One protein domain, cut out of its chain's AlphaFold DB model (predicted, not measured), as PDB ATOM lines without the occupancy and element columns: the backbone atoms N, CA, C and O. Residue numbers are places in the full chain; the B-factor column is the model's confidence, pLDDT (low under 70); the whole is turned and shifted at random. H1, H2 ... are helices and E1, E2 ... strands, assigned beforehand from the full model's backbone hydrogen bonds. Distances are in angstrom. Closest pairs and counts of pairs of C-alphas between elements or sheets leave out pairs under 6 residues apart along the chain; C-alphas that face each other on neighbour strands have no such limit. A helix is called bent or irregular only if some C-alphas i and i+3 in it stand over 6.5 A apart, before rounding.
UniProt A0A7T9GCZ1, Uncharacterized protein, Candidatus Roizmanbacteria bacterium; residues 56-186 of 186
ATOM      1  N   THR A  56     101.112   3.014  17.349       76.00
ATOM      2  CA  THR A  56     102.155   2.323  16.580       76.00
ATOM      3  C   THR A  56     101.590   1.444  15.461       76.00
ATOM      4  O   THR A  56     102.275   1.248  14.459       76.00
ATOM      5  N   GLU A  57     100.353   0.957  15.600       79.38
ATOM      6  CA  GLU A  57      99.650   0.137  14.605       79.38
ATOM      7  C   GLU A  57      98.919   0.987  13.548       79.38
ATOM      8  O   GLU A  57      98.462   0.453  12.537       79.38
ATOM      9  N   VAL A  58      98.824   2.309  13.741       85.25
ATOM     10  CA  VAL A  58      98.106   3.199  12.819       85.25
ATOM     11  C   VAL A  58      98.863   3.316  11.487       85.25
ATOM     12  O   VAL A  58     100.060   3.641  11.489       85.25
ATOM     13  N   PRO A  59      98.191   3.112  10.335       86.56
ATOM     14  CA  PRO A  59      98.824   3.206   9.026       86.56
ATOM     15  C   PRO A  59      99.525   4.547   8.800       86.56
ATOM     16  O   PRO A  59      99.036   5.614   9.180       86.56
ATOM     17  N   ARG A  60     100.689   4.487   8.150       90.50
ATOM     18  CA  ARG A  60     101.506   5.659   7.831       90.50
ATOM     19  C   ARG A  60     101.593   5.891   6.335       90.50
ATOM     20  O   ARG A  60     101.713   4.953   5.546       90.50
ATOM     21  N   VAL A  61     101.603   7.162   5.958       90.00
ATOM     22  CA  VAL A  61     101.923   7.586   4.599       90.00
ATOM     23  C   VAL A  61     103.403   7.267   4.337       90.00
ATOM     24  O   VAL A  61     104.234   7.526   5.208       90.00
ATOM     25  N   PRO A  62     103.770   6.721   3.161       88.38
ATOM     26  CA  PRO A  62     105.169   6.483   2.818       88.38
ATOM     27  C   PRO A  62     106.019   7.755   2.923       88.38
ATOM     28  O   PRO A  62     105.562   8.838   2.545       88.38
ATOM     29  N   ASP A  63     107.280   7.621   3.341       88.00
ATOM     30  CA  ASP A  63     108.208   8.756   3.488       88.00
ATOM     31  C   ASP A  63     108.375   9.551   2.179       88.00
ATOM     32  O   ASP A  63     108.463  10.779   2.191       88.00
ATOM     33  N   GLU A  64     108.302   8.871   1.030       88.50
ATOM     34  CA  GLU A  64     108.338   9.472  -0.315       88.50
ATOM     35  C   GLU A  64     107.190  10.463  -0.581       88.50
ATOM     36  O   GLU A  64     107.288  11.312  -1.467       88.50
ATOM     37  N   LYS A  65     106.095  10.359   0.179       83.56
ATOM     38  CA  LYS A  65     104.909  11.221   0.097       83.56
ATOM     39  C   LYS A  65     104.813  12.213   1.263       83.56
ATOM     40  O   LYS A  65     103.777  12.853   1.420       83.56
ATOM     41  N   GLY A  66     105.880  12.366   2.052       81.94
ATOM     42  CA  GLY A  66     105.956  13.300   3.182       81.94
ATOM     43  C   GLY A  66     105.874  12.649   4.565       81.94
ATOM     44  O   GLY A  66     106.064  13.352   5.555       81.94
ATOM     45  N   GLY A  67     105.652  11.331   4.641       87.06
ATOM     46  CA  GLY A  67     105.559  10.597   5.904       87.06
ATOM     47  C   GLY A  67     104.330  10.968   6.748       87.06
ATOM     48  O   GLY A  67     103.457  11.725   6.325       87.06
ATOM     49  N   GLY A  68     104.272  10.441   7.972       88.31
ATOM     50  CA  GLY A  68     103.215  10.743   8.946       88.31
ATOM     51  C   GLY A  68     102.064   9.734   8.964       88.31
ATOM     52  O   GLY A  68     102.126   8.691   8.323       88.31
ATOM     53  N   ILE A  69     101.032  10.030   9.758       89.25
ATOM     54  CA  ILE A  69      99.837   9.188   9.901       89.25
ATOM     55  C   ILE A  69      98.952   9.326   8.660       89.25
ATOM     56  O   ILE A  69      98.694  10.440   8.203       89.25
ATOM     57  N   ASP A  70      98.474   8.202   8.129       91.12
ATOM     58  CA  ASP A  70      97.477   8.187   7.061       91.12
ATOM     59  C   ASP A  70      96.090   8.479   7.643       91.12
ATOM     60  O   ASP A  70      95.377   7.590   8.118       91.12
ATOM     61  N   THR A  71      95.697   9.752   7.603       89.56
ATOM     62  CA  THR A  71      94.388  10.210   8.088       89.56
ATOM     63  C   THR A  71      93.216   9.691   7.257       89.56
ATOM     64  O   THR A  71      92.068   9.788   7.686       89.56
ATOM     65  N   ASP A  72      93.485   9.158   6.064       90.38
ATOM     66  CA  ASP A  72      92.475   8.575   5.192       90.38
ATOM     67  C   ASP A  72      92.267   7.074   5.413       90.38
ATOM     68  O   ASP A  72      91.320   6.515   4.836       90.38
ATOM     69  N   SER A  73      93.090   6.448   6.258       92.94
ATOM     70  CA  SER A  73      92.990   5.033   6.609       92.94
ATOM     71  C   SER A  73      91.636   4.675   7.255       92.94
ATOM     72  O   SER A  73      91.031   5.502   7.956       92.94
ATOM     73  N   PRO A  74      91.116   3.450   7.024       92.69
ATOM     74  CA  PRO A  74      89.891   2.972   7.664       92.69
ATOM     75  C   PRO A  74      89.925   3.053   9.195       92.69
ATOM     76  O   PRO A  74      88.908   3.379   9.804       92.69
ATOM     77  N   GLU A  75      91.079   2.798   9.803       92.31
ATOM     78  CA  GLU A  75      91.306   2.812  11.247       92.31
ATOM     79  C   GLU A  75      91.117   4.222  11.814       92.31
ATOM     80  O   GLU A  75      90.338   4.418  12.748       92.31
ATOM     81  N   VAL A  76      91.743   5.230  11.192       93.44
ATOM     82  CA  VAL A  76      91.590   6.633  11.607       93.44
ATOM     83  C   VAL A  76      90.147   7.096  11.429       93.44
ATOM     84  O   VAL A  76      89.574   7.688  12.342       93.44
ATOM     85  N   LYS A  77      89.518   6.791  10.289       94.44
ATOM     86  CA  LYS A  77      88.120   7.177  10.026       94.44
ATOM     87  C   LYS A  77      87.143   6.541  11.010       94.44
ATOM     88  O   LYS A  77      86.229   7.224  11.472       94.44
ATOM     89  N   THR A  78      87.343   5.265  11.332       94.38
ATOM     90  CA  THR A  78      86.541   4.541  12.326       94.38
ATOM     91  C   THR A  78      86.702   5.176  13.707       94.38
ATOM     92  O   THR A  78      85.700   5.518  14.333       94.38
ATOM     93  N   SER A  79      87.941   5.458  14.123       94.38
ATOM     94  CA  SER A  79      88.215   6.109  15.407       94.38
ATOM     95  C   SER A  79      87.547   7.480  15.508       94.38
ATOM     96  O   SER A  79      86.824   7.737  16.466       94.38
ATOM     97  N   VAL A  80      87.666   8.335  14.483       94.50
ATOM     98  CA  VAL A  80      86.994   9.651  14.454       94.50
ATOM     99  C   VAL A  80      85.478   9.515  14.641       94.50
ATOM    100  O   VAL A  80      84.883  10.252  15.429       94.50
ATOM    101  N   GLN A  81      84.836   8.572  13.947       94.44
ATOM    102  CA  GLN A  81      83.389   8.357  14.063       94.44
ATOM    103  C   GLN A  81      82.985   7.873  15.459       94.44
ATOM    104  O   GLN A  81      81.978   8.333  16.002       94.44
ATOM    105  N   SER A  82      83.764   6.973  16.058       93.69
ATOM    106  CA  SER A  82      83.509   6.477  17.413       93.69
ATOM    107  C   SER A  82      83.738   7.564  18.468       93.69
ATOM    108  O   SER A  82      82.907   7.737  19.360       93.69
ATOM    109  N   LEU A  83      84.767   8.400  18.308       93.31
ATOM    110  CA  LEU A  83      85.026   9.550  19.181       93.31
ATOM    111  C   LEU A  83      83.940  10.626  19.097       93.31
ATOM    112  O   LEU A  83      83.619  11.255  20.105       93.31
ATOM    113  N   GLN A  84      83.329  10.827  17.926       93.06
ATOM    114  CA  GLN A  84      82.196  11.745  17.777       93.06
ATOM    115  C   GLN A  84      80.989  11.319  18.619       93.06
ATOM    116  O   GLN A  84      80.348  12.175  19.227       93.06
ATOM    117  N   LYS A  85      80.704  10.012  18.711       92.75
ATOM    118  CA  LYS A  85      79.636   9.482  19.579       92.75
ATOM    119  C   LYS A  85      79.940   9.719  21.060       92.75
ATOM    120  O   LYS A  85      79.032   9.996  21.837       92.75
ATOM    121  N   LEU A  86      81.221   9.666  21.430       92.88
ATOM    122  CA  LEU A  86      81.683   9.830  22.806       92.88
ATOM    123  C   LEU A  86      81.634  11.289  23.298       92.88
ATOM    124  O   LEU A  86      81.664  11.523  24.503       92.88
ATOM    125  N   GLN A  87      81.525  12.283  22.405       91.44
ATOM    126  CA  GLN A  87      81.624  13.707  22.768       91.44
ATOM    127  C   GLN A  87      80.671  14.140  23.890       91.44
ATOM    128  O   GLN A  87      81.067  14.932  24.740       91.44
ATOM    129  N   SER A  88      79.436  13.630  23.917       92.75
ATOM    130  CA  SER A  88      78.456  13.972  24.961       92.75
ATOM    131  C   SER A  88      78.723  13.300  26.308       92.75
ATOM    132  O   SER A  88      78.152  13.723  27.310       92.75
ATOM    133  N   ALA A  89      79.553  12.258  26.325       95.00
ATOM    134  CA  ALA A  89      79.927  11.503  27.516       95.00
ATOM    135  C   ALA A  89      81.265  11.964  28.121       95.00
ATOM    136  O   ALA A  89      81.653  11.485  29.182       95.00
ATOM    137  N   LEU A  90      81.972  12.890  27.461       94.62
ATOM    138  CA  LEU A  90      83.229  13.457  27.944       94.62
ATOM    139  C   LEU A  90      83.014  14.819  28.631       94.62
ATOM    140  O   LEU A  90      82.164  15.600  28.196       94.62
ATOM    141  N   PRO A  91      83.816  15.163  29.660       96.56
ATOM    142  CA  PRO A  91      84.924  14.383  30.222       96.56
ATOM    143  C   PRO A  91      84.466  13.215  31.104       96.56
ATOM    144  O   PRO A  91      83.405  13.276  31.723       96.56
ATOM    145  N   PHE A  92      85.316  12.194  31.218       96.50
ATOM    146  CA  PHE A  92      85.135  11.077  32.146       96.50
ATOM    147  C   PHE A  92      86.184  11.128  33.261       96.50
ATOM    148  O   PHE A  92      87.348  11.456  33.023       96.50
ATOM    149  N   TYR A  93      85.755  10.817  34.483       97.31
ATOM    150  CA  TYR A  93      86.600  10.829  35.670       97.31
ATOM    151  C   TYR A  93      86.159   9.748  36.654       97.31
ATOM    152  O   TYR A  93      84.985   9.703  37.031       97.31
ATOM    153  N   LYS A  94      87.097   8.912  37.100       97.31
ATOM    154  CA  LYS A  94      86.839   7.871  38.099       97.31
ATOM    155  C   LYS A  94      88.067   7.651  38.973       97.31
ATOM    156  O   LYS A  94      89.155   7.448  38.451       97.31
ATOM    157  N   ILE A  95      87.873   7.648  40.291       97.44
ATOM    158  CA  ILE A  95      88.889   7.239  41.270       97.44
ATOM    159  C   ILE A  95      88.418   5.947  41.925       97.44
ATOM    160  O   ILE A  95      87.241   5.824  42.276       97.44
ATOM    161  N   PHE A  96      89.319   4.990  42.088       95.62
ATOM    162  CA  PHE A  96      89.061   3.743  42.796       95.62
ATOM    163  C   PHE A  96      90.354   3.208  43.414       95.62
ATOM    164  O   PHE A  96      91.451   3.670  43.109       95.62
ATOM    165  N   THR A  97      90.227   2.222  44.293       93.94
ATOM    166  CA  THR A  97      91.371   1.539  44.900       93.94
ATOM    167  C   THR A  97      91.440   0.111  44.375       93.94
ATOM    168  O   THR A  97      90.422  -0.580  44.325       93.94
ATOM    169  N   THR A  98      92.626  -0.326  43.959       90.75
ATOM    170  CA  THR A  98      92.871  -1.695  43.492       90.75
ATOM    171  C   THR A  98      92.850  -2.689  44.655       90.75
ATOM    172  O   THR A  98      92.934  -2.302  45.821       90.75
ATOM    173  N   GLU A  99      92.790  -3.988  44.347       86.25
ATOM    174  CA  GLU A  99      92.868  -5.060  45.357       86.25
ATOM    175  C   GLU A  99      94.146  -4.976  46.213       86.25
ATOM    176  O   GLU A  99      94.111  -5.273  47.405       86.25
ATOM    177  N   ASP A 100      95.246  -4.495  45.626       85.19
ATOM    178  CA  ASP A 100      96.541  -4.320  46.294       85.19
ATOM    179  C   ASP A 100      96.644  -3.003  47.090       85.19
ATOM    180  O   ASP A 100      97.697  -2.678  47.639       85.19
ATOM    181  N   GLY A 101      95.566  -2.214  47.157       88.12
ATOM    182  CA  GLY A 101      95.516  -0.964  47.918       88.12
ATOM    183  C   GLY A 101      96.099   0.255  47.198       88.12
ATOM    184  O   GLY A 101      96.309   1.285  47.836       88.12
ATOM    185  N   THR A 102      96.359   0.167  45.890       91.75
ATOM    186  CA  THR A 102      96.827   1.315  45.095       91.75
ATOM    187  C   THR A 102      95.632   2.158  44.658       91.75
ATOM    188  O   THR A 102      94.692   1.635  44.064       91.75
ATOM    189  N   GLU A 103      95.645   3.458  44.946       96.44
ATOM    190  CA  GLU A 103      94.643   4.392  44.423       96.44
ATOM    191  C   GLU A 103      94.952   4.708  42.957       96.44
ATOM    192  O   GLU A 103      96.070   5.098  42.616       96.44
ATOM    193  N   VAL A 104      93.960   4.509  42.092       97.56
ATOM    194  CA  VAL A 104      94.043   4.748  40.654       97.56
ATOM    195  C   VAL A 104      92.984   5.766  40.269       97.56
ATOM    196  O   VAL A 104      91.809   5.635  40.619       97.56
ATOM    197  N   GLU A 105      93.401   6.771  39.513       98.06
ATOM    198  CA  GLU A 105      92.519   7.778  38.934       98.06
ATOM    199  C   GLU A 105      92.563   7.667  37.410       98.06
ATOM    200  O   GLU A 105      93.621   7.779  36.795       98.06
ATOM    201  N   VAL A 106      91.402   7.481  36.791       98.12
ATOM    202  CA  VAL A 106      91.219   7.519  35.341       98.12
ATOM    203  C   VAL A 106      90.599   8.856  34.966       98.12
ATOM    204  O   VAL A 106      89.538   9.225  35.474       98.12
ATOM    205  N   SER A 107      91.239   9.567  34.043       97.56
ATOM    206  CA  SER A 107      90.773  10.845  33.513       97.56
ATOM    207  C   SER A 107      90.813  10.840  31.988       97.56
ATOM    208  O   SER A 107      91.850  10.581  31.376       97.56
ATOM    209  N   ILE A 108      89.677  11.148  31.369       96.62
ATOM    210  CA  ILE A 108      89.547  11.346  29.923       96.62
ATOM    211  C   ILE A 108      89.044  12.779  29.716       96.62
ATOM    212  O   ILE A 108      87.894  13.082  30.064       96.62
ATOM    213  N   PRO A 109      89.888  13.692  29.210       94.75
ATOM    214  CA  PRO A 109      89.541  15.097  29.085       94.75
ATOM    215  C   PRO A 109      88.534  15.327  27.938       94.75
ATOM    216  O   PRO A 109      88.295  14.435  27.119       94.75
ATOM    217  N   PRO A 110      87.910  16.517  27.847       92.12
ATOM    218  CA  PRO A 110      86.993  16.812  26.750       92.12
ATOM    219  C   PRO A 110      87.732  16.842  25.405       92.12
ATOM    220  O   PRO A 110      88.895  17.246  25.327       92.12
ATOM    221  N   THR A 111      87.032  16.502  24.319       82.25
ATOM    222  CA  THR A 111      87.617  16.419  22.965       82.25
ATOM    223  C   THR A 111      88.271  17.714  22.484       82.25
ATOM    224  O   THR A 111      89.218  17.672  21.708       82.25
ATOM    225  N   SER A 112      87.831  18.867  22.991       80.06
ATOM    226  CA  SER A 112      88.406  20.181  22.680       80.06
ATOM    227  C   SER A 112      89.856  20.370  23.138       80.06
ATOM    228  O   SER A 112      90.505  21.325  22.717       80.06
ATOM    229  N   THR A 113      90.360  19.496  24.011       77.62
ATOM    230  CA  THR A 113      91.738  19.546  24.528       77.62
ATOM    231  C   THR A 113      92.693  18.599  23.808       77.62
ATOM    232  O   THR A 113      93.899  18.657  24.042       77.62
ATOM    233  N   ILE A 114      92.177  17.737  22.930       75.62
ATOM    234  CA  ILE A 114      92.970  16.720  22.243       75.62
ATOM    235  C   ILE A 114      93.699  17.370  21.061       75.62
ATOM    236  O   ILE A 114      93.142  18.190  20.333       75.62
ATOM    237  N   SER A 115      94.969  17.009  20.867       75.19
ATOM    238  CA  SER A 115      95.824  17.555  19.803       75.19
ATOM    239  C   SER A 115      95.395  17.140  18.391       75.19
ATOM    240  O   SER A 115      95.822  17.754  17.413       75.19
ATOM    241  N   ASN A 116      94.576  16.095  18.277       86.44
ATOM    242  CA  ASN A 116      94.078  15.543  17.028       86.44
ATOM    243  C   ASN A 116      92.676  14.936  17.229       86.44
ATOM    244  O   ASN A 116      92.285  14.606  18.345       86.44
ATOM    245  N   GLU A 117      91.913  14.790  16.147       88.69
ATOM    246  CA  GLU A 117      90.509  14.354  16.212       88.69
ATOM    247  C   GLU A 117      90.327  12.826  16.230       88.69
ATOM    248  O   GLU A 117      89.196  12.347  16.301       88.69
ATOM    249  N   TRP A 118      91.415  12.056  16.128       91.25
ATOM    250  CA  TRP A 118      91.376  10.613  15.875       91.25
ATOM    251  C   TRP A 118      91.929   9.753  17.015       91.25
ATOM    252  O   TRP A 118      91.793   8.533  16.948       91.25
ATOM    253  N   THR A 119      92.499  10.346  18.066       92.69
ATOM    254  CA  THR A 119      92.905   9.638  19.291       92.69
ATOM    255  C   THR A 119      92.009   9.972  20.477       92.69
ATOM    256  O   THR A 119      91.694  11.141  20.699       92.69
ATOM    257  N   LEU A 120      91.712   8.983  21.319       93.62
ATOM    258  CA  LEU A 120      91.229   9.217  22.679       93.62
ATOM    259  C   LEU A 120      92.420   9.414  23.618       93.62
ATOM    260  O   LEU A 120      93.155   8.463  23.874       93.62
ATOM    261  N   LEU A 121      92.612  10.620  24.150       94.38
ATOM    262  CA  LEU A 121      93.602  10.832  25.207       94.38
ATOM    263  C   LEU A 121      93.059  10.288  26.530       94.38
ATOM    264  O   LEU A 121      91.990  10.701  26.969       94.38
ATOM    265  N   VAL A 122      93.805   9.394  27.171       95.50
ATOM    266  CA  VAL A 122      93.432   8.795  28.453       95.50
ATOM    267  C   VAL A 122      94.592   8.920  29.425       95.50
ATOM    268  O   VAL A 122      95.714   8.513  29.128       95.50
ATOM    269  N   HIS A 123      94.325   9.473  30.601       97.06
ATOM    270  CA  HIS A 123      95.280   9.548  31.698       97.06
ATOM    271  C   HIS A 123      94.889   8.538  32.773       97.06
ATOM    272  O   HIS A 123      93.751   8.532  33.239       97.06
ATOM    273  N   ILE A 124      95.843   7.699  33.168       97.44
ATOM    274  CA  ILE A 124      95.720   6.808  34.320       97.44
ATOM    275  C   ILE A 124      96.791   7.250  35.318       97.44
ATOM    276  O   ILE A 124      97.985   7.122  35.059       97.44
ATOM    277  N   PHE A 125      96.370   7.839  36.429       97.56
ATOM    278  CA  PHE A 125      97.240   8.243  37.529       97.56
ATOM    279  C   PHE A 125      97.216   7.192  38.639       97.56
ATOM    280  O   PHE A 125      96.278   6.404  38.740       97.56
ATOM    281  N   GLY A 126      98.259   7.194  39.468       94.69
ATOM    282  CA  GLY A 126      98.498   6.173  40.490       94.69
ATOM    283  C   GLY A 126      99.736   5.338  40.162       94.69
ATOM    284  O   GLY A 126     100.703   5.418  40.919       94.69
ATOM    285  N   PRO A 127      99.764   4.615  39.022       96.19
ATOM    286  CA  PRO A 127     100.914   3.806  38.635       96.19
ATOM    287  C   PRO A 127     102.206   4.617  38.463       96.19
ATOM    288  O   PRO A 127     102.219   5.660  37.803       96.19
ATOM    289  N   ASP A 128     103.321   4.108  38.987       96.50
ATOM    290  CA  ASP A 128     104.654   4.637  38.683       96.50
ATOM    291  C   ASP A 128     105.190   4.050  37.370       96.50
ATOM    292  O   ASP A 128     105.769   2.968  37.327       96.50
ATOM    293  N   TYR A 129     105.048   4.799  36.280       96.50
ATOM    294  CA  TYR A 129     105.531   4.404  34.950       96.50
ATOM    295  C   TYR A 129     107.065   4.329  34.823       96.50
ATOM    296  O   TYR A 129     107.590   3.782  33.845       96.50
ATOM    297  N   GLN A 130     107.801   4.888  35.786       97.00
ATOM    298  CA  GLN A 130     109.266   4.883  35.813       97.00
ATOM    299  C   GLN A 130     109.845   3.747  36.656       97.00
ATOM    300  O   GLN A 130     111.071   3.624  36.729       97.00
ATOM    301  N   ILE A 131     108.995   2.904  37.248       96.69
ATOM    302  CA  ILE A 131     109.440   1.798  38.084       96.69
ATOM    303  C   ILE A 131     110.373   0.837  37.311       96.69
ATOM    304  O   ILE A 131     110.067   0.458  36.171       96.69
ATOM    305  N   PRO A 132     111.528   0.447  37.889       97.12
ATOM    306  CA  PRO A 132     112.401  -0.570  37.306       97.12
ATOM    307  C   PRO A 132     111.718  -1.939  37.209       97.12
ATOM    308  O   PRO A 132     110.925  -2.308  38.070       97.12
ATOM    309  N   GLU A 133     112.059  -2.715  36.181       95.56
ATOM    310  CA  GLU A 133     111.469  -4.045  35.928       95.56
ATOM    311  C   GLU A 133     111.883  -5.114  36.937       95.56
ATOM    312  O   GLU A 133     111.173  -6.090  37.145       95.56
ATOM    313  N   ASP A 134     113.028  -4.925  37.577       96.75
ATOM    314  CA  ASP A 134     113.531  -5.772  38.652       96.75
ATOM    315  C   ASP A 134     113.019  -5.348  40.040       96.75
ATOM    316  O   ASP A 134     113.364  -5.978  41.042       96.75
ATOM    317  N   SER A 135     112.193  -4.298  40.114       97.56
ATOM    318  CA  SER A 135     111.566  -3.854  41.359       97.56
ATOM    319  C   SER A 135     110.543  -4.871  41.867       97.56
ATOM    320  O   SER A 135     109.785  -5.447  41.087       97.56
ATOM    321  N   SER A 136     110.445  -5.022  43.192       95.62
ATOM    322  CA  SER A 136     109.400  -5.838  43.827       95.62
ATOM    323  C   SER A 136     107.988  -5.360  43.505       95.62
ATOM    324  O   SER A 136     107.062  -6.165  43.518       95.62
ATOM    325  N   ASP A 137     107.833  -4.068  43.206       95.88
ATOM    326  CA  ASP A 137     106.521  -3.449  43.031       95.88
ATOM    327  C   ASP A 137     106.120  -3.360  41.546       95.88
ATOM    328  O   ASP A 137     105.036  -2.867  41.246       95.88
ATOM    329  N   TYR A 138     106.962  -3.836  40.610       95.94
ATOM    330  CA  TYR A 138     106.715  -3.736  39.161       95.94
ATOM    331  C   TYR A 138     105.352  -4.311  38.771       95.94
ATOM    332  O   TYR A 138     104.551  -3.633  38.127       95.94
ATOM    333  N   GLU A 139     105.063  -5.535  39.220       95.00
ATOM    334  CA  GLU A 139     103.789  -6.192  38.928       95.00
ATOM    335  C   GLU A 139     102.610  -5.459  39.563       95.00
ATOM    336  O   GLU A 139     101.591  -5.276  38.909       95.00
ATOM    337  N   THR A 140     102.748  -4.953  40.789       95.19
ATOM    338  CA  THR A 140     101.687  -4.165  41.431       95.19
ATOM    339  C   THR A 140     101.371  -2.896  40.633       95.19
ATOM    340  O   THR A 140     100.200  -2.590  40.404       95.19
ATOM    341  N   GLN A 141     102.390  -2.183  40.140       96.31
ATOM    342  CA  GLN A 141     102.185  -0.993  39.303       96.31
ATOM    343  C   GLN A 141     101.553  -1.348  37.948       96.31
ATOM    344  O   GLN A 141     100.623  -0.667  37.507       96.31
ATOM    345  N   LYS A 142     101.996  -2.444  37.319       95.69
ATOM    346  CA  LYS A 142     101.390  -2.974  36.089       95.69
ATOM    347  C   LYS A 142      99.914  -3.312  36.302       95.69
ATOM    348  O   LYS A 142      99.073  -2.869  35.524       95.69
ATOM    349  N   GLN A 143      99.576  -4.045  37.363       94.44
ATOM    350  CA  GLN A 143      98.188  -4.409  37.671       94.44
ATOM    351  C   GLN A 143      97.323  -3.180  37.965       94.44
ATOM    352  O   GLN A 143      96.178  -3.123  37.517       94.44
ATOM    353  N   ALA A 144      97.863  -2.165  38.645       95.50
ATOM    354  CA  ALA A 144      97.156  -0.905  38.861       95.50
ATOM    355  C   ALA A 144      96.845  -0.181  37.541       95.50
ATOM    356  O   ALA A 144      95.721   0.283  37.338       95.50
ATOM    357  N   PHE A 145      97.799  -0.151  36.608       96.12
ATOM    358  CA  PHE A 145      97.559   0.372  35.266       96.12
ATOM    359  C   PHE A 145      96.494  -0.438  34.513       96.12
ATOM    360  O   PHE A 145      95.552   0.152  33.988       96.12
ATOM    361  N   LEU A 146      96.593  -1.771  34.500       94.75
ATOM    362  CA  LEU A 146      95.627  -2.641  33.818       94.75
ATOM    363  C   LEU A 146      94.213  -2.524  34.405       94.75
ATOM    364  O   LEU A 146      93.235  -2.576  33.661       94.75
ATOM    365  N   ALA A 147      94.087  -2.297  35.715       94.12
ATOM    366  CA  ALA A 147      92.803  -1.989  36.336       94.12
ATOM    367  C   ALA A 147      92.229  -0.665  35.805       94.12
ATOM    368  O   ALA A 147      91.052  -0.603  35.452       94.12
ATOM    369  N   GLY A 148      93.061   0.373  35.666       95.88
ATOM    370  CA  GLY A 148      92.662   1.629  35.026       95.88
ATOM    371  C   GLY A 148      92.242   1.443  33.565       95.88
ATOM    372  O   GLY A 148      91.236   2.003  33.137       95.88
ATOM    373  N   VAL A 149      92.953   0.603  32.806       95.62
ATOM    374  CA  VAL A 149      92.586   0.246  31.424       95.62
ATOM    375  C   VAL A 149      91.224  -0.448  31.389       95.62
ATOM    376  O   VAL A 149      90.390  -0.094  30.560       95.62
ATOM    377  N   SER A 150      90.966  -1.391  32.299       93.81
ATOM    378  CA  SER A 150      89.671  -2.078  32.405       93.81
ATOM    379  C   SER A 150      88.521  -1.090  32.608       93.81
ATOM    380  O   SER A 150      87.484  -1.211  31.962       93.81
ATOM    381  N   GLU A 151      88.714  -0.069  33.443       95.19
ATOM    382  CA  GLU A 151      87.712   0.981  33.660       95.19
ATOM    383  C   GLU A 151      87.437   1.822  32.410       95.19
ATOM    384  O   GLU A 151      86.294   2.187  32.138       95.19
ATOM    385  N   VAL A 152      88.463   2.077  31.597       95.88
ATOM    386  CA  VAL A 152      88.303   2.751  30.301       95.88
ATOM    387  C   VAL A 152      87.500   1.878  29.340       95.88
ATOM    388  O   VAL A 152      86.604   2.385  28.670       95.88
ATOM    389  N   MET A 153      87.771   0.569  29.292       94.69
ATOM    390  CA  MET A 153      87.009  -0.360  28.446       94.69
ATOM    391  C   MET A 153      85.539  -0.414  28.855       94.69
ATOM    392  O   MET A 153      84.669  -0.335  27.994       94.69
ATOM    393  N   LEU A 154      85.266  -0.504  30.161       93.25
ATOM    394  CA  LEU A 154      83.903  -0.487  30.692       93.25
ATOM    395  C   LEU A 154      83.183   0.810  30.321       93.25
ATOM    396  O   LEU A 154      82.068   0.758  29.808       93.25
ATOM    397  N   PHE A 155      83.839   1.959  30.491       95.12
ATOM    398  CA  PHE A 155      83.280   3.244  30.083       95.12
ATOM    399  C   PHE A 155      82.933   3.280  28.586       95.12
ATOM    400  O   PHE A 155      81.837   3.703  28.226       95.12
ATOM    401  N   LEU A 156      83.827   2.816  27.707       94.69
ATOM    402  CA  LEU A 156      83.565   2.789  26.262       94.69
ATOM    403  C   LEU A 156      82.357   1.912  25.913       94.69
ATOM    404  O   LEU A 156      81.506   2.315  25.120       94.69
ATOM    405  N   GLU A 157      82.243   0.747  26.541       92.81
ATOM    406  CA  GLU A 157      81.120  -0.164  26.327       92.81
ATOM    407  C   GLU A 157      79.794   0.370  26.866       92.81
ATOM    408  O   GLU A 157      78.761   0.181  26.224       92.81
ATOM    409  N   GLU A 158      79.805   1.061  28.009       94.69
ATOM    410  CA  GLU A 158      78.631   1.766  28.542       94.69
ATOM    411  C   GLU A 158      78.122   2.839  27.569       94.69
ATOM    412  O   GLU A 158      76.928   3.138  27.552       94.69
ATOM    413  N   GLN A 159      79.013   3.392  26.741       95.69
ATOM    414  CA  GLN A 159      78.673   4.314  25.653       95.69
ATOM    415  C   GLN A 159      78.391   3.602  24.319       95.69
ATOM    416  O   GLN A 159      78.319   4.257  23.279       95.69
ATOM    417  N   GLU A 160      78.225   2.276  24.335       94.88
ATOM    418  CA  GLU A 160      77.978   1.433  23.159       94.88
ATOM    419  C   GLU A 160      79.078   1.544  22.086       94.88
ATOM    420  O   GLU A 160      78.825   1.400  20.885       94.88
ATOM    421  N   ILE A 161      80.318   1.807  22.507       93.00
ATOM    422  CA  ILE A 161      81.478   1.906  21.623       93.00
ATOM    423  C   ILE A 161      82.370   0.681  21.801       93.00
ATOM    424  O   ILE A 161      82.743   0.309  22.912       93.00
ATOM    425  N   ASN A 162      82.748   0.068  20.681       91.88
ATOM    426  CA  ASN A 162      83.712  -1.021  20.670       91.88
ATOM    427  C   ASN A 162      85.135  -0.463  20.884       91.88
ATOM    428  O   ASN A 162      85.591   0.334  20.061       91.88
ATOM    429  N   PRO A 163      85.875  -0.878  21.930       90.31
ATOM    430  CA  PRO A 163      87.229  -0.382  22.161       90.31
ATOM    431  C   PRO A 163      88.212  -0.645  21.015       90.31
ATOM    432  O   PRO A 163      89.117   0.156  20.793       90.31
ATOM    433  N   SER A 164      88.015  -1.717  20.242       90.38
ATOM    434  CA  SER A 164      88.842  -2.021  19.063       90.38
ATOM    435  C   SER A 164      88.613  -1.060  17.887       90.38
ATOM    436  O   SER A 164      89.314  -1.153  16.886       90.38
ATOM    437  N   GLU A 165      87.640  -0.152  17.976       92.19
ATOM    438  CA  GLU A 165      87.377   0.891  16.976       92.19
ATOM    439  C   GLU A 165      88.046   2.228  17.316       92.19
ATOM    440  O   GLU A 165      88.039   3.132  16.484       92.19
ATOM    441  N   ILE A 166      88.609   2.373  18.520       91.75
ATOM    442  CA  ILE A 166      89.238   3.610  18.988       91.75
ATOM    443  C   ILE A 166      90.755   3.438  19.048       91.75
ATOM    444  O   ILE A 166      91.281   2.462  19.583       91.75
ATOM    445  N   ILE A 167      91.462   4.455  18.559       93.06
ATOM    446  CA  ILE A 167      92.897   4.617  18.789       93.06
ATOM    447  C   ILE A 167      93.075   5.343  20.125       93.06
ATOM    448  O   ILE A 167      92.645   6.490  20.272       93.06
ATOM    449  N   ILE A 168      93.701   4.692  21.106       92.62
ATOM    450  CA  ILE A 168      93.890   5.261  22.449       92.62
ATOM    451  C   ILE A 168      95.322   5.769  22.614       92.62
ATOM    452  O   ILE A 168      96.292   5.077  22.304       92.62
ATOM    453  N   GLN A 169      95.450   6.984  23.144       92.75
ATOM    454  CA  GLN A 169      96.710   7.556  23.595       92.75
ATOM    455  C   GLN A 169      96.781   7.510  25.125       92.75
ATOM    456  O   GLN A 169      96.060   8.238  25.809       92.75
ATOM    457  N   TRP A 170      97.682   6.689  25.664       93.31
ATOM    458  CA  TRP A 170      97.918   6.575  27.105       93.31
ATOM    459  C   TRP A 170      98.890   7.661  27.584       93.31
ATOM    460  O   TRP A 170     100.107   7.531  27.457       93.31
ATOM    461  N   GLY A 171      98.345   8.747  28.130       91.81
ATOM    462  CA  GLY A 171      99.113   9.897  28.603       91.81
ATOM    463  C   GLY A 171      99.650  10.808  27.493       91.81
ATOM    464  O   GLY A 171      99.632  10.505  26.301       91.81
ATOM    465  N   ASP A 172     100.151  11.968  27.898       88.50
ATOM    466  CA  ASP A 172     100.751  12.984  27.025       88.50
ATOM    467  C   ASP A 172     102.288  12.894  26.957       88.50
ATOM    468  O   ASP A 172     102.916  13.404  26.026       88.50
ATOM    469  N   ARG A 173     102.914  12.224  27.931       90.06
ATOM    470  CA  ARG A 173     104.369  12.044  28.015       90.06
ATOM    471  C   ARG A 173     104.795  10.733  27.363       90.06
ATOM    472  O   ARG A 173     104.270   9.678  27.703       90.06
ATOM    473  N   ALA A 174     105.845  10.786  26.540       89.06
ATOM    474  CA  ALA A 174     106.403   9.617  25.849       89.06
ATOM    475  C   ALA A 174     106.671   8.425  26.785       89.06
ATOM    476  O   ALA A 174     106.303   7.303  26.470       89.06
ATOM    477  N   ILE A 175     107.216   8.682  27.981       92.56
ATOM    478  CA  ILE A 175     107.508   7.626  28.960       92.56
ATOM    479  C   ILE A 175     106.264   6.871  29.449       92.56
ATOM    480  O   ILE A 175     106.359   5.687  29.754       92.56
ATOM    481  N   ILE A 176     105.111   7.546  29.523       93.19
ATOM    482  CA  ILE A 176     103.838   6.918  29.891       93.19
ATOM    483  C   ILE A 176     103.378   6.052  28.722       93.19
ATOM    484  O   ILE A 176     103.123   4.871  28.921       93.19
ATOM    485  N   GLY A 177     103.379   6.603  27.503       91.19
ATOM    486  CA  GLY A 177     102.999   5.870  26.294       91.19
ATOM    487  C   GLY A 177     103.824   4.596  26.079       91.19
ATOM    488  O   GLY A 177     103.249   3.523  25.905       91.19
ATOM    489  N   ASP A 178     105.153   4.690  26.166       91.62
ATOM    490  CA  ASP A 178     106.063   3.551  25.978       91.62
ATOM    491  C   ASP A 178     105.858   2.474  27.055       91.62
ATOM    492  O   ASP A 178     105.801   1.279  26.754       91.62
ATOM    493  N   ARG A 179     105.720   2.885  28.324       94.94
ATOM    494  CA  ARG A 179     105.498   1.950  29.432       94.94
ATOM    495  C   ARG A 179     104.118   1.295  29.351       94.94
ATOM    496  O   ARG A 179     104.018   0.094  29.582       94.94
ATOM    497  N   SER A 180     103.082   2.051  28.992       94.19
ATOM    498  CA  SER A 180     101.729   1.536  28.775       94.19
ATOM    499  C   SER A 180     101.684   0.507  27.650       94.19
ATOM    500  O   SER A 180     101.125  -0.565  27.856       94.19
ATOM    501  N   ALA A 181     102.307   0.787  26.500       91.06
ATOM    502  CA  ALA A 181     102.381  -0.169  25.392       91.06
ATOM    503  C   ALA A 181     103.080  -1.467  25.824       91.06
ATOM    504  O   ALA A 181     102.573  -2.564  25.597       91.06
ATOM    505  N   LYS A 182     104.200  -1.352  26.553       92.56
ATOM    506  CA  LYS A 182     104.883  -2.518  27.120       92.56
ATOM    507  C   LYS A 182     103.957  -3.338  28.022       92.56
ATOM    508  O   LYS A 182     103.803  -4.533  27.790       92.56
ATOM    509  N   TRP A 183     103.303  -2.708  28.997       93.94
ATOM    510  CA  TRP A 183     102.404  -3.401  29.925       93.94
ATOM    511  C   TRP A 183     101.168  -4.017  29.262       93.94
ATOM    512  O   TRP A 183     100.680  -5.023  29.765       93.94
ATOM    513  N   LEU A 184     100.673  -3.451  28.157       91.12
ATOM    514  CA  LEU A 184      99.574  -4.027  27.369       91.12
ATOM    515  C   LEU A 184     100.009  -5.231  26.521       91.12
ATOM    516  O   LEU A 184      99.171  -6.058  26.172       91.12
ATOM    517  N   SER A 185     101.297  -5.322  26.184       88.69
ATOM    518  CA  SER A 185     101.852  -6.369  25.313       88.69
ATOM    519  C   SER A 185     102.374  -7.618  26.039       88.69
ATOM    520  O   SER A 185     102.624  -8.635  25.390       88.69
ATOM    521  N   GLU A 186     102.578  -7.527  27.356       87.56
ATOM    522  CA  GLU A 186     103.110  -8.587  28.231       87.56
ATOM    523  C   GLU A 186     102.014  -9.454  28.860       87.56
ATOM    524  O   GLU A 186     102.053 -10.688  28.661       87.56
TER     525      GLU A 186
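AT A GLANCE: This is residues 56 to 186 of the 186 residues of an uncharacterized protein of Candidatus Roizmanbacteria bacterium (UniProt A0A7T9GCZ1). A twisted sheet of four strands has the long helix H2 running slantwise over one face, while H1 packs near the beginnings of E3 and E4. The short helix H3 packs at the E4 edge and meets the first half of H2 nearly at right angles, and the stretch 56 to 73 before H1 has no named element. The printed part has 131 residues with three named helices and four named strands, in the order H1, E1, E2, E3, H2, E4, H3; the sheet is mixed, in the order E1, E2, E3, E4, and the class is mixed, helices and strands. The whole is compact, with a radius of gyration of the C-alphas of 15.7 A and spans of 47 by 36 by 22 A.

IN THESE COORDINATES: H1, residues 74 to 89, begins at C-alpha 74 (89.891, 2.972, 7.664) and is 23.8 A long; it is irregular, with C-alphas 85 and 88 7.1 A apart. E1, residues 92 to 97, is 17.1 A long, E2, residues 103 to 108, 16.9 A, and E3, residues 119 to 125, 18.8 A. H2, residues 138 to 158, begins at C-alpha 138 (106.715, -3.736, 39.161) and is 30.5 A long. E4, residues 167 to 170, is 9.9 A long. H3, residues 174 to 185, is 16.6 A long and ends at C-alpha 185 (101.852, -6.369, 25.313).

HOW THE PARTS SIT: E1, E2 and E3 form a meander, each strand the antiparallel neighbour of the one before, in two hairpins. N 94 and O 106 are 2.9 A apart, and N 107 and O 123 2.8 A. E3 and E4 are parallel, with N 122 and O 169 2.9 A apart; E3, H2 and E4 make a strand-helix-strand unit, two parallel neighbour strands with a helix between, whose crossover is right-handed. H2 is on the sheet at a height of 7.4 A, over E2, E3 and, only just, E1, where 3 of its C-alphas fall; the closest C-alphas of H2 and E2 are those of Gly 148 and Val 106, 6.1 A apart. H1 is on the sheet, and its closest C-alpha to E4 is that of Ser 79, 6.0 A from that of Ile 167. H1 and H2 with the sheet make two layers, helices on one face of a sheet. H3 only grazes the sheet, with residues 176 to 181. H2 and H3 touch, about perpendicular at 84 degrees, through residues 142 to 146 of H2 and 180 to 184 of H3 alone; the closest C-alphas are those of Lys 142 and Trp 183, 6.3 A apart. Every O i to N i+4 pair is within hydrogen-bond range in H2 and H3, and 10 of 12 in H1.

THE WHOLE: The two C-alphas farthest apart, those of Glu 64 and Gly 101, are 51.0 A apart. The printed part has no cut and ends at residue 186, the chain's last. The link from E3 to H2 is long, with 12 residues. The mean pLDDT of the printed part is 92.3, and no printed residue is under 70.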